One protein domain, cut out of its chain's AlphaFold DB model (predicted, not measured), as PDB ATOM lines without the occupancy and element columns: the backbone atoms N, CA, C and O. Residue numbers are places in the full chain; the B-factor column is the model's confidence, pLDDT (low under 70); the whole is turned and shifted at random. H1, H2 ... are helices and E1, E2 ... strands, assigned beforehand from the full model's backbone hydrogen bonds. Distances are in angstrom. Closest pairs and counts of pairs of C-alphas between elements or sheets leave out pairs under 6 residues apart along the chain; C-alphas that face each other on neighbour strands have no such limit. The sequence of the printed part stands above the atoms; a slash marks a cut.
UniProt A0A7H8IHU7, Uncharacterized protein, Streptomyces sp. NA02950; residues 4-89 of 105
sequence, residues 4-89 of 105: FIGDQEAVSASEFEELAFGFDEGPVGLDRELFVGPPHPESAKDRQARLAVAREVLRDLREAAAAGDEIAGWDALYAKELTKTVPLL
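What this domain is: This is residues 4 to 89 of the 105 residues of an uncharacterized protein of Streptomyces sp. NA02950 (UniProt A0A7H8IHU7). The model has two unequal parts joined by a stretched link: a small head at the start, made of the short strand E1 and helix H1, and a larger helical body. In the body the long helix H3 and helix H4 make a hairpin, and the short helix H2 packs on both of them. Here 86 residues are printed, with one named strand and four named helices in the order E1, H1, H2, H3, H4, and the class is mostly helix. The whole is loose, with a radius of gyration of the C-alphas of 16.6 A, and its C-alphas span 44 by 35 by 20 A.

Where its parts are: Start at Phe 4 and go on to E1, residues 8 to 10, 6.6 A from first to last C-alpha. Find C-alpha 13 at (236.071, 139.135, 261.788); from there H1, residues 13 to 21, runs 12.1 A. After the link comes H2, residues 32 to 36, 6.0 A long. Look next for C-alpha 44 at (225.383, 165.471, 255.336), where H3 begins; it holds residues 44 to 66 and is 33.0 A long. H4, residues 70 to 82, runs 18.7 A and ends at C-alpha 82, (243.744, 171.035, 252.793).

How they stand to each other: Begin with the hairpin of H3 and H4: they touch, opposite ways at a shallow tilt of 29 degrees. H3 does so with residues 58 to 65 alone, and the closest C-alphas, those of Ala 65 and Gly 73, are 4.7 A apart. H2 touches H3 at residues 50 to 54 of H3 alone, with the closest C-alphas, of Phe 35 and Ala 54, 6.0 A apart. H2 also touches H4, at residues 79 to 82 of H4 alone; the closest C-alphas, of Val 36 and Leu 82, are 5.6 A apart. Now go back to H1, which is apart from H2, H3 and H4. The closest C-alphas of E1 and H1, those of Ala 10 and Phe 16, are 4.9 A apart. E1 pairs with no named strand, but residues 4 to 5 pair with its residues 8 to 9, antiparallel. In the backbones of H1, H2, H3 and H4 every O i to N i+4 pair is within hydrogen-bond range.

The domain as a whole: The two C-alphas farthest apart are those of Phe 4 and Ala 66, at 44.3 A. The printed part, residues 4 to 89, has no cut. The links from E1 to H1 and from H3 to H4 are tight, those from H1 to H2 and from H2 to H3 are short, and no link is long. In the B-factor column the mean pLDDT of the printed part is 89.2; look at residues 22 to 28 and 86 to 89 for values under 70.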
ATOM      1  N   PHE A   4     241.140 134.998 269.672       91.31
ATOM      2  CA  PHE A   4     241.932 135.898 270.505       91.31
ATOM      3  C   PHE A   4     243.220 136.298 269.797       91.31
ATOM      4  O   PHE A   4     243.803 135.489 269.070       91.31
ATOM      5  N   ILE A   5     243.675 137.517 270.074       89.06
ATOM      6  CA  ILE A   5     245.014 138.009 269.750       89.06
ATOM      7  C   ILE A   5     245.591 138.610 271.037       89.06
ATOM      8  O   ILE A   5     245.063 139.583 271.574       89.06
ATOM      9  N   GLY A   6     246.644 137.992 271.576       88.50
ATOM     10  CA  GLY A   6     247.105 138.294 272.935       88.50
ATOM     11  C   GLY A   6     246.005 138.012 273.966       88.50
ATOM     12  O   GLY A   6     245.406 136.938 273.945       88.50
ATOM     13  N   ASP A   7     245.720 138.995 274.822       92.25
ATOM     14  CA  ASP A   7     244.681 138.918 275.862       92.25
ATOM     15  C   ASP A   7     243.332 139.543 275.433       92.25
ATOM     16  O   ASP A   7     242.418 139.672 276.248       92.25
ATOM     17  N   GLN A   8     243.193 139.948 274.163       88.38
ATOM     18  CA  GLN A   8     241.992 140.590 273.609       88.38
ATOM     19  C   GLN A   8     241.142 139.579 272.820       88.38
ATOM     20  O   GLN A   8     241.666 138.821 271.997       88.38
ATOM     21  N   GLU A   9     239.826 139.567 273.059       94.75
ATOM     22  CA  GLU A   9     238.854 138.770 272.296       94.75
ATOM     23  C   GLU A   9     238.351 139.567 271.090       94.75
ATOM     24  O   GLU A   9     237.868 140.681 271.258       94.75
ATOM     25  N   ALA A  10     238.392 138.973 269.897       92.75
ATOM     26  CA  ALA A  10     237.767 139.550 268.712       92.75
ATOM     27  C   ALA A  10     236.288 139.133 268.632       92.75
ATOM     28  O   ALA A  10     235.967 137.950 268.471       92.75
ATOM     29  N   VAL A  11     235.383 140.107 268.712       92.81
ATOM     30  CA  VAL A  11     233.922 139.937 268.635       92.81
ATOM     31  C   VAL A  11     233.446 139.838 267.180       92.81
ATOM     32  O   VAL A  11     232.367 139.307 266.903       92.81
ATOM     33  N   SER A  12     234.256 140.303 266.227       89.69
ATOM     34  CA  SER A  12     233.973 140.234 264.791       89.69
ATOM     35  C   SER A  12     235.204 139.854 263.965       89.69
ATOM     36  O   SER A  12     236.337 139.919 264.433       89.69
ATOM     37  N   ALA A  13     234.980 139.450 262.710       86.94
ATOM     38  CA  ALA A  13     236.071 139.135 261.788       86.94
ATOM     39  C   ALA A  13     236.929 140.369 261.451       86.94
ATOM     40  O   ALA A  13     238.143 140.237 261.359       86.94
ATOM     41  N   SER A  14     236.324 141.558 261.330       84.94
ATOM     42  CA  SER A  14     237.064 142.807 261.106       84.94
ATOM     43  C   SER A  14     237.910 143.186 262.319       84.94
ATOM     44  O   SER A  14     239.077 143.510 262.174       84.94
ATOM     45  N   GLU A  15     237.362 143.046 263.526       84.25
ATOM     46  CA  GLU A  15     238.116 143.287 264.762       84.25
ATOM     47  C   GLU A  15     239.270 142.290 264.933       84.25
ATOM     48  O   GLU A  15     240.335 142.648 265.424       84.25
ATOM     49  N   PHE A  16     239.100 141.040 264.491       89.75
ATOM     50  CA  PHE A  16     240.197 140.076 264.461       89.75
ATOM     51  C   PHE A  16     241.323 140.526 263.524       89.75
ATOM     52  O   PHE A  16     242.487 140.435 263.903       89.75
ATOM     53  N   GLU A  17     240.991 141.008 262.323       86.50
ATOM     54  CA  GLU A  17     241.976 141.545 261.379       86.50
ATOM     55  C   GLU A  17     242.692 142.772 261.962       86.50
ATOM     56  O   GLU A  17     243.919 142.817 261.942       86.50
ATOM     57  N   GLU A  18     241.955 143.702 262.568       85.19
ATOM     58  CA  GLU A  18     242.513 144.889 263.229       85.19
ATOM     59  C   GLU A  18     243.459 144.516 264.383       85.19
ATOM     60  O   GLU A  18     244.560 145.054 264.494       85.19
ATOM     61  N   LEU A  19     243.075 143.557 265.230       88.88
ATOM     62  CA  LEU A  19     243.921 143.099 266.333       88.88
ATOM     63  C   LEU A  19     245.156 142.332 265.837       88.88
ATOM     64  O   LEU A  19     246.226 142.450 266.432       88.88
ATOM     65  N   ALA A  20     245.020 141.533 264.775       86.56
ATOM     66  CA  ALA A  20     246.090 140.682 264.254       86.56
ATOM     67  C   ALA A  20     247.118 141.444 263.408       86.56
ATOM     68  O   ALA A  20     248.304 141.111 263.447       86.56
ATOM     69  N   PHE A  21     246.672 142.435 262.636       79.94
ATOM     70  CA  PHE A  21     247.508 143.176 261.689       79.94
ATOM     71  C   PHE A  21     247.825 144.606 262.147       79.94
ATOM     72  O   PHE A  21     248.673 145.255 261.537       79.94
ATOM     73  N   GLY A  22     247.218 145.059 263.249       68.44
ATOM     74  CA  GLY A  22     247.217 146.461 263.649       68.44
ATOM     75  C   GLY A  22     246.176 147.255 262.860       68.44
ATOM     76  O   GLY A  22     245.591 146.770 261.891       68.44
ATOM     77  N   PHE A  23     245.937 148.501 263.267       67.69
ATOM     78  CA  PHE A  23     245.221 149.433 262.402       67.69
ATOM     79  C   PHE A  23     246.086 149.695 261.166       67.69
ATOM     80  O   PHE A  23     247.312 149.768 261.283       67.69
ATOM     81  N   ASP A  24     245.462 149.892 260.001       64.06
ATOM     82  CA  ASP A  24     246.100 150.602 258.891       64.06
ATOM     83  C   ASP A  24     246.353 152.047 259.362       64.06
ATOM     84  O   ASP A  24     245.627 152.985 259.024       64.06
ATOM     85  N   GLU A  25     247.351 152.224 260.229       57.81
ATOM     86  CA  GLU A  25     247.858 153.522 260.615       57.81
ATOM     87  C   GLU A  25     248.395 154.130 259.329       57.81
ATOM     88  O   GLU A  25     249.408 153.705 258.762       57.81
ATOM     89  N   GLY A  26     247.657 155.118 258.820       60.03
ATOM     90  CA  GLY A  26     248.167 155.987 257.780       60.03
ATOM     91  C   GLY A  26     249.559 156.491 258.177       60.03
ATOM     92  O   GLY A  26     249.896 156.531 259.364       60.03
ATOM     93  N   PRO A  27     250.399 156.869 257.201       60.53
ATOM     94  CA  PRO A  27     251.736 157.365 257.499       60.53
ATOM     95  C   PRO A  27     251.675 158.428 258.600       60.53
ATOM     96  O   PRO A  27     250.803 159.297 258.553       60.53
ATOM     97  N   VAL A  28     252.600 158.341 259.566       67.31
ATOM     98  CA  VAL A  28     252.695 159.273 260.699       67.31
ATOM     99  C   VAL A  28     252.535 160.707 260.195       67.31
ATOM    100  O   VAL A  28     253.319 161.167 259.363       67.31
ATOM    101  N   GLY A  29     251.500 161.396 260.675       75.81
ATOM    102  CA  GLY A  29     251.182 162.753 260.249       75.81
ATOM    103  C   GLY A  29     249.690 163.066 260.269       75.81
ATOM    104  O   GLY A  29     248.871 162.331 260.818       75.81
ATOM    105  N   LEU A  30     249.344 164.201 259.665       86.81
ATOM    106  CA  LEU A  30     247.972 164.692 259.571       86.81
ATOM    107  C   LEU A  30     247.079 163.764 258.741       86.81
ATOM    108  O   LEU A  30     247.357 163.511 257.565       86.81
ATOM    109  N   ASP A  31     245.936 163.375 259.309       89.88
ATOM    110  CA  ASP A  31     244.850 162.748 258.556       89.88
ATOM    111  C   ASP A  31     244.333 163.722 257.485       89.88
ATOM    112  O   ASP A  31     243.651 164.712 257.758       89.88
ATOM    113  N   ARG A  32     244.668 163.446 256.224       90.06
ATOM    114  CA  ARG A  32     244.281 164.291 255.092       90.06
ATOM    115  C   ARG A  32     242.794 164.175 254.781       90.06
ATOM    116  O   ARG A  32     242.195 165.164 254.350       90.06
ATOM    117  N   GLU A  33     242.197 163.002 254.969       90.81
ATOM    118  CA  GLU A  33     240.784 162.779 254.662       90.81
ATOM    119  C   GLU A  33     239.879 163.534 255.633       90.81
ATOM    120  O   GLU A  33     238.836 164.045 255.213       90.81
ATOM    121  N   LEU A  34     240.321 163.740 256.876       93.88
ATOM    122  CA  LEU A  34     239.659 164.633 257.827       93.88
ATOM    123  C   LEU A  34     239.426 166.034 257.226       93.88
ATOM    124  O   LEU A  34     238.306 166.560 257.256       93.88
ATOM    125  N   PHE A  35     240.452 166.626 256.605       94.38
ATOM    126  CA  PHE A  35     240.387 167.996 256.077       94.38
ATOM    127  C   PHE A  35     239.799 168.081 254.664       94.38
ATOM    128  O   PHE A  35     238.967 168.952 254.397       94.38
ATOM    129  N   VAL A  36     240.184 167.172 253.766       92.75
ATOM    130  CA  VAL A  36     239.752 167.172 252.354       92.75
ATOM    131  C   VAL A  36     238.348 166.566 252.192       92.75
ATOM    132  O   VAL A  36     237.554 166.985 251.340       92.75
ATOM    133  N   GLY A  37     238.001 165.618 253.060       91.12
ATOM    134  CA  GLY A  37     236.840 164.748 252.941       91.12
ATOM    135  C   GLY A  37     237.125 163.497 252.109       91.12
ATOM    136  O   GLY A  37     238.060 163.490 251.302       91.12
ATOM    137  N   PRO A  38     236.290 162.456 252.263       88.38
ATOM    138  CA  PRO A  38     236.522 161.179 251.613       88.38
ATOM    139  C   PRO A  38     236.387 161.299 250.085       88.38
ATOM    140  O   PRO A  38     235.635 162.150 249.578       88.38
ATOM    141  N   PRO A  39     237.061 160.420 249.321       81.94
ATOM    142  CA  PRO A  39     236.940 160.367 247.863       81.94
ATOM    143  C   PRO A  39     235.530 159.957 247.401       81.94
ATOM    144  O   PRO A  39     235.148 160.205 246.253       81.94
ATOM    145  N   HIS A  40     234.741 159.355 248.292       83.25
ATOM    146  CA  HIS A  40     233.384 158.881 248.042       83.25
ATOM    147  C   HIS A  40     232.317 159.889 248.511       83.25
ATOM    148  O   HIS A  40     232.612 160.838 249.246       83.25
ATOM    149  N   PRO A  41     231.052 159.737 248.073       84.69
ATOM    150  CA  PRO A  41     229.954 160.531 248.607       84.69
ATOM    151  C   PRO A  41     229.834 160.368 250.126       84.69
ATOM    152  O   PRO A  41     229.710 159.264 250.638       84.69
ATOM    153  N   GLU A  42     229.833 161.496 250.823       90.69
ATOM    154  CA  GLU A  42     229.701 161.587 252.276       90.69
ATOM    155  C   GLU A  42     228.288 162.067 252.620       90.69
ATOM    156  O   GLU A  42     227.766 162.971 251.949       90.69
ATOM    157  N   SER A  43     227.663 161.495 253.654       93.25
ATOM    158  CA  SER A  43     226.357 161.972 254.110       93.25
ATOM    159  C   SER A  43     226.471 163.384 254.702       93.25
ATOM    160  O   SER A  43     227.539 163.832 255.121       93.25
ATOM    161  N   ALA A  44     225.363 164.128 254.751       93.56
ATOM    162  CA  ALA A  44     225.383 165.471 255.336       93.56
ATOM    163  C   ALA A  44     225.765 165.452 256.828       93.56
ATOM    164  O   ALA A  44     226.466 166.357 257.285       93.56
ATOM    165  N   LYS A  45     225.329 164.416 257.557       96.06
ATOM    166  CA  LYS A  45     225.623 164.221 258.979       96.06
ATOM    167  C   LYS A  45     227.105 163.916 259.192       96.06
ATOM    168  O   LYS A  45     227.743 164.597 259.990       96.06
ATOM    169  N   ASP A  46     227.657 162.977 258.430       94.38
ATOM    170  CA  ASP A  46     229.072 162.597 258.548       94.38
ATOM    171  C   ASP A  46     229.971 163.769 258.158       94.38
ATOM    172  O   ASP A  46     230.912 164.099 258.872       94.38
ATOM    173  N   ARG A  47     229.581 164.520 257.118       94.06
ATOM    174  CA  ARG A  47     230.262 165.761 256.743       94.06
ATOM    175  C   ARG A  47     230.269 166.785 257.866       94.06
ATOM    176  O   ARG A  47     231.267 167.476 258.055       94.06
ATOM    177  N   GLN A  48     229.155 166.952 258.570       96.69
ATOM    178  CA  GLN A  48     229.088 167.886 259.688       96.69
ATOM    179  C   GLN A  48     230.003 167.439 260.831       96.69
ATOM    180  O   GLN A  48     230.742 168.275 261.349       96.69
ATOM    181  N   ALA A  49     229.981 166.148 261.173       97.00
ATOM    182  CA  ALA A  49     230.834 165.567 262.204       97.00
ATOM    183  C   ALA A  49     232.318 165.727 261.854       97.00
ATOM    184  O   ALA A  49     233.067 166.328 262.617       97.00
ATOM    185  N   ARG A  50     232.724 165.321 260.646       96.25
ATOM    186  CA  ARG A  50     234.097 165.478 260.156       96.25
ATOM    187  C   ARG A  50     234.562 166.931 260.201       96.25
ATOM    188  O   ARG A  50     235.658 167.219 260.662       96.25
ATOM    189  N   LEU A  51     233.725 167.874 259.759       96.19
ATOM    190  CA  LEU A  51     234.068 169.297 259.815       96.19
ATOM    191  C   LEU A  51     234.121 169.848 261.245       96.19
ATOM    192  O   LEU A  51     234.785 170.858 261.464       96.19
ATOM    193  N   ALA A  52     233.382 169.279 262.199       98.12
ATOM    194  CA  ALA A  52     233.501 169.657 263.605       98.12
ATOM    195  C   ALA A  52     234.872 169.230 264.141       98.12
ATOM    196  O   ALA A  52     235.638 170.089 264.571       98.12
ATOM    197  N   VAL A  53     235.227 167.958 263.949       97.75
ATOM    198  CA  VAL A  53     236.527 167.406 264.357       97.75
ATOM    199  C   VAL A  53     237.685 168.147 263.680       97.75
ATOM    200  O   VAL A  53     238.610 168.591 264.349       97.75
ATOM    201  N   ALA A  54     237.610 168.407 262.371       97.00
ATOM    202  CA  ALA A  54     238.650 169.148 261.651       97.00
ATOM    203  C   ALA A  54     238.887 170.565 262.213       97.00
ATOM    204  O   ALA A  54     240.002 171.083 262.152       97.00
ATOM    205  N   ARG A  55     237.846 171.220 262.749       97.75
ATOM    206  CA  ARG A  55     237.981 172.540 263.388       97.75
ATOM    207  C   ARG A  55     238.631 172.445 264.761       97.75
ATOM    208  O   ARG A  55     239.416 173.330 265.086       97.75
ATOM    209  N   GLU A  56     238.301 171.416 265.532       98.25
ATOM    210  CA  GLU A  56     238.908 171.155 266.841       98.25
ATOM    211  C   GLU A  56     240.396 170.852 266.687       98.25
ATOM    212  O   GLU A  56     241.213 171.569 267.252       98.25
ATOM    213  N   VAL A  57     240.765 169.937 265.786       97.06
ATOM    214  CA  VAL A  57     242.176 169.628 265.503       97.06
ATOM    215  C   VAL A  57     242.946 170.876 265.050       97.06
ATOM    216  O   VAL A  57     244.051 171.130 265.514       97.06
ATOM    217  N   LEU A  58     242.361 171.724 264.194       97.62
ATOM    218  CA  LEU A  58     242.994 172.990 263.794       97.62
ATOM    219  C   LEU A  58     243.164 173.991 264.943       97.62
ATOM    220  O   LEU A  58     244.071 174.821 264.881       97.62
ATOM    221  N   ARG A  59     242.265 173.989 265.932       98.44
ATOM    222  CA  ARG A  59     242.412 174.811 267.137       98.44
ATOM    223  C   ARG A  59     243.570 174.271 267.967       98.44
ATOM    224  O   ARG A  59     244.471 175.041 268.277       98.44
ATOM    225  N   ASP A  60     243.579 172.973 268.230       98.12
ATOM    226  CA  ASP A  60     244.564 172.332 269.097       98.12
ATOM    227  C   ASP A  60     245.987 172.467 268.513       98.12
ATOM    228  O   ASP A  60     246.919 172.836 269.224       98.12
ATOM    229  N   LEU A  61     246.148 172.329 267.189       97.62
ATOM    230  CA  LEU A  61     247.425 172.594 266.504       97.62
ATOM    231  C   LEU A  61     247.892 174.050 266.659       97.62
ATOM    232  O   LEU A  61     249.083 174.312 266.808       97.62
ATOM    233  N   ARG A  62     246.971 175.021 266.635       98.19
ATOM    234  CA  ARG A  62     247.317 176.440 266.838       98.19
ATOM    235  C   ARG A  62     247.687 176.738 268.283       98.19
ATOM    236  O   ARG A  62     248.543 177.589 268.507       98.19
ATOM    237  N   GLU A  63     247.043 176.078 269.238       98.56
ATOM    238  CA  GLU A  63     247.375 176.192 270.658       98.56
ATOM    239  C   GLU A  63     248.768 175.616 270.937       98.56
ATOM    240  O   GLU A  63     249.583 176.289 271.566       98.56
ATOM    241  N   ALA A  64     249.088 174.445 270.377       97.94
ATOM    242  CA  ALA A  64     250.430 173.866 270.442       97.94
ATOM    243  C   ALA A  64     251.483 174.774 269.782       97.94
ATOM    244  O   ALA A  64     252.526 175.054 270.374       97.94
ATOM    245  N   ALA A  65     251.178 175.332 268.605       97.88
ATOM    246  CA  ALA A  65     252.058 176.291 267.940       97.88
ATOM    247  C   ALA A  65     252.297 177.552 268.786       97.88
ATOM    248  O   ALA A  65     253.427 178.024 268.900       97.88
ATOM    249  N   ALA A  66     251.251 178.084 269.424       98.06
ATOM    250  CA  ALA A  66     251.368 179.222 270.333       98.06
ATOM    251  C   ALA A  66     252.185 178.891 271.597       98.06
ATOM    252  O   ALA A  66     252.808 179.786 272.165       98.06
ATOM    253  N   ALA A  67     252.214 177.622 272.013       98.31
ATOM    254  CA  ALA A  67     253.056 177.125 273.098       98.31
ATOM    255  C   ALA A  67     254.523 176.868 272.683       98.31
ATOM    256  O   ALA A  67     255.336 176.517 273.537       98.31
ATOM    257  N   GLY A  68     254.875 177.078 271.407       97.88
ATOM    258  CA  GLY A  68     256.242 176.960 270.890       97.88
ATOM    259  C   GLY A  68     256.523 175.697 270.073       97.88
ATOM    260  O   GLY A  68     257.676 175.463 269.722       97.88
ATOM    261  N   ASP A  69     255.506 174.893 269.751       97.69
ATOM    262  CA  ASP A  69     255.668 173.745 268.855       97.69
ATOM    263  C   ASP A  69     255.663 174.192 267.379       97.69
ATOM    264  O   ASP A  69     254.620 174.428 266.762       97.69
ATOM    265  N   GLU A  70     256.854 174.316 266.795       96.69
ATOM    266  CA  GLU A  70     257.016 174.721 265.396       96.69
ATOM    267  C   GLU A  70     256.402 173.715 264.409       96.69
ATOM    268  O   GLU A  70     255.855 174.129 263.383       96.69
ATOM    269  N   ILE A  71     256.450 172.412 264.715       95.06
ATOM    270  CA  ILE A  71     255.889 171.360 263.853       95.06
ATOM    271  C   ILE A  71     254.372 171.507 263.810       95.06
ATOM    272  O   ILE A  71     253.797 171.570 262.723       95.06
ATOM    273  N   ALA A  72     253.735 171.695 264.969       95.81
ATOM    274  CA  ALA A  72     252.304 171.971 265.043       95.81
ATOM    275  C   ALA A  72     251.912 173.241 264.261       95.81
ATOM    276  O   ALA A  72     250.836 173.307 263.660       95.81
ATOM    277  N   GLY A  73     252.797 174.244 264.213       97.19
ATOM    278  CA  GLY A  73     252.623 175.441 263.388       97.19
ATOM    279  C   GLY A  73     252.570 175.134 261.889       97.19
ATOM    280  O   GLY A  73     251.657 175.594 261.193       97.19
ATOM    281  N   TRP A  74     253.511 174.329 261.390       96.75
ATOM    282  CA  TRP A  74     253.518 173.875 259.995       96.75
ATOM    283  C   TRP A  74     252.302 173.013 259.667       96.75
ATOM    284  O   TRP A  74     251.645 173.231 258.643       96.75
ATOM    285  N   ASP A  75     251.943 172.114 260.576       95.88
ATOM    286  CA  ASP A  75     250.772 171.256 260.456       95.88
ATOM    287  C   ASP A  75     249.476 172.073 260.403       95.88
ATOM    288  O   ASP A  75     248.632 171.847 259.534       95.88
ATOM    289  N   ALA A  76     249.328 173.099 261.247       97.12
ATOM    290  CA  ALA A  76     248.167 173.988 261.223       97.12
ATOM    291  C   ALA A  76     248.020 174.727 259.882       97.12
ATOM    292  O   ALA A  76     246.898 174.913 259.389       97.12
ATOM    293  N   LEU A  77     249.136 175.167 259.286       96.88
ATOM    294  CA  LEU A  77     249.141 175.808 257.969       96.88
ATOM    295  C   LEU A  77     248.740 174.813 256.878       96.88
ATOM    296  O   LEU A  77     247.850 175.113 256.075       96.88
ATOM    297  N   TYR A  78     249.337 173.623 256.878       94.88
ATOM    298  CA  TYR A  78     249.050 172.590 255.890       94.88
ATOM    299  C   TYR A  78     247.596 172.104 255.971       94.88
ATOM    300  O   TYR A  78     246.876 172.125 254.969       94.88
ATOM    301  N   ALA A  79     247.117 171.774 257.172       95.56
ATOM    302  CA  ALA A  79     245.737 171.372 257.430       95.56
ATOM    303  C   ALA A  79     244.731 172.438 256.971       95.56
ATOM    304  O   ALA A  79     243.725 172.126 256.328       95.56
ATOM    305  N   LYS A  80     245.016 173.723 257.227       96.06
ATOM    306  CA  LYS A  80     244.173 174.834 256.762       96.06
ATOM    307  C   LYS A  80     244.081 174.867 255.237       96.06
ATOM    308  O   LYS A  80     242.986 175.081 254.717       96.06
ATOM    309  N   GLU A  81     245.180 174.662 254.517       95.19
ATOM    310  CA  GLU A  81     245.144 174.619 253.052       95.19
ATOM    311  C   GLU A  81     244.384 173.397 252.524       95.19
ATOM    312  O   GLU A  81     243.586 173.540 251.594       95.19
ATOM    313  N   LEU A  82     244.510 172.228 253.166       93.31
ATOM    314  CA  LEU A  82     243.744 171.035 252.793       93.31
ATOM    315  C   LEU A  82     242.228 171.283 252.815       93.31
ATOM    316  O   LEU A  82     241.539 170.856 251.889       93.31
ATOM    317  N   THR A  83     241.710 172.050 253.785       91.25
ATOM    318  CA  THR A  83     240.264 172.361 253.865       91.25
ATOM    319  C   THR A  83     239.712 173.139 252.666       91.25
ATOM    320  O   THR A  83     238.500 173.149 252.438       91.25
ATOM    321  N   LYS A  84     240.579 173.804 251.894       89.81
ATOM    322  CA  LYS A  84     240.198 174.550 250.686       89.81
ATOM    323  C   LYS A  84     240.209 173.675 249.436       89.81
ATOM    324  O   LYS A  84     239.662 174.069 248.407       89.81
ATOM    325  N   THR A  85     240.837 172.506 249.506       82.69
ATOM    326  CA  THR A  85     240.896 171.568 248.390       82.69
ATOM    327  C   THR A  85     239.645 170.694 248.370       82.69
ATOM    328  O   THR A  85     239.102 170.322 249.408       82.69
ATOM    329  N   VAL A  86     239.149 170.382 247.173       69.12
ATOM    330  CA  VAL A  86     238.049 169.428 246.986       69.12
ATOM    331  C   VAL A  86     238.531 168.286 246.098       69.12
ATOM    332  O   VAL A  86     239.194 168.558 245.093       69.12
ATOM    333  N   PRO A  87     238.183 167.020 246.397       69.56
ATOM    334  CA  PRO A  87     238.524 165.908 245.520       69.56
ATOM    335  C   PRO A  87     238.008 166.148 244.096       69.56
ATOM    336  O   PRO A  87     236.827 166.446 243.895       69.56
ATOM    337  N   LEU A  88     238.871 165.987 243.089       65.38
ATOM    338  CA  LEU A  88     238.528 166.211 241.674       65.38
ATOM    339  C   LEU A  88     237.354 165.330 241.202       65.38
ATOM    340  O   LEU A  88     236.526 165.748 240.396       65.38
ATOM    341  N   LEU A  89     237.212 164.126 241.761       61.72
ATOM    342  CA  LEU A  89     236.077 163.242 241.474       61.72
ATOM    343  C   LEU A  89     234.734 163.867 241.895       61.72
ATOM    344  O   LEU A  89     233.724 163.727 241.198       61.72
TER     345      LEU A  89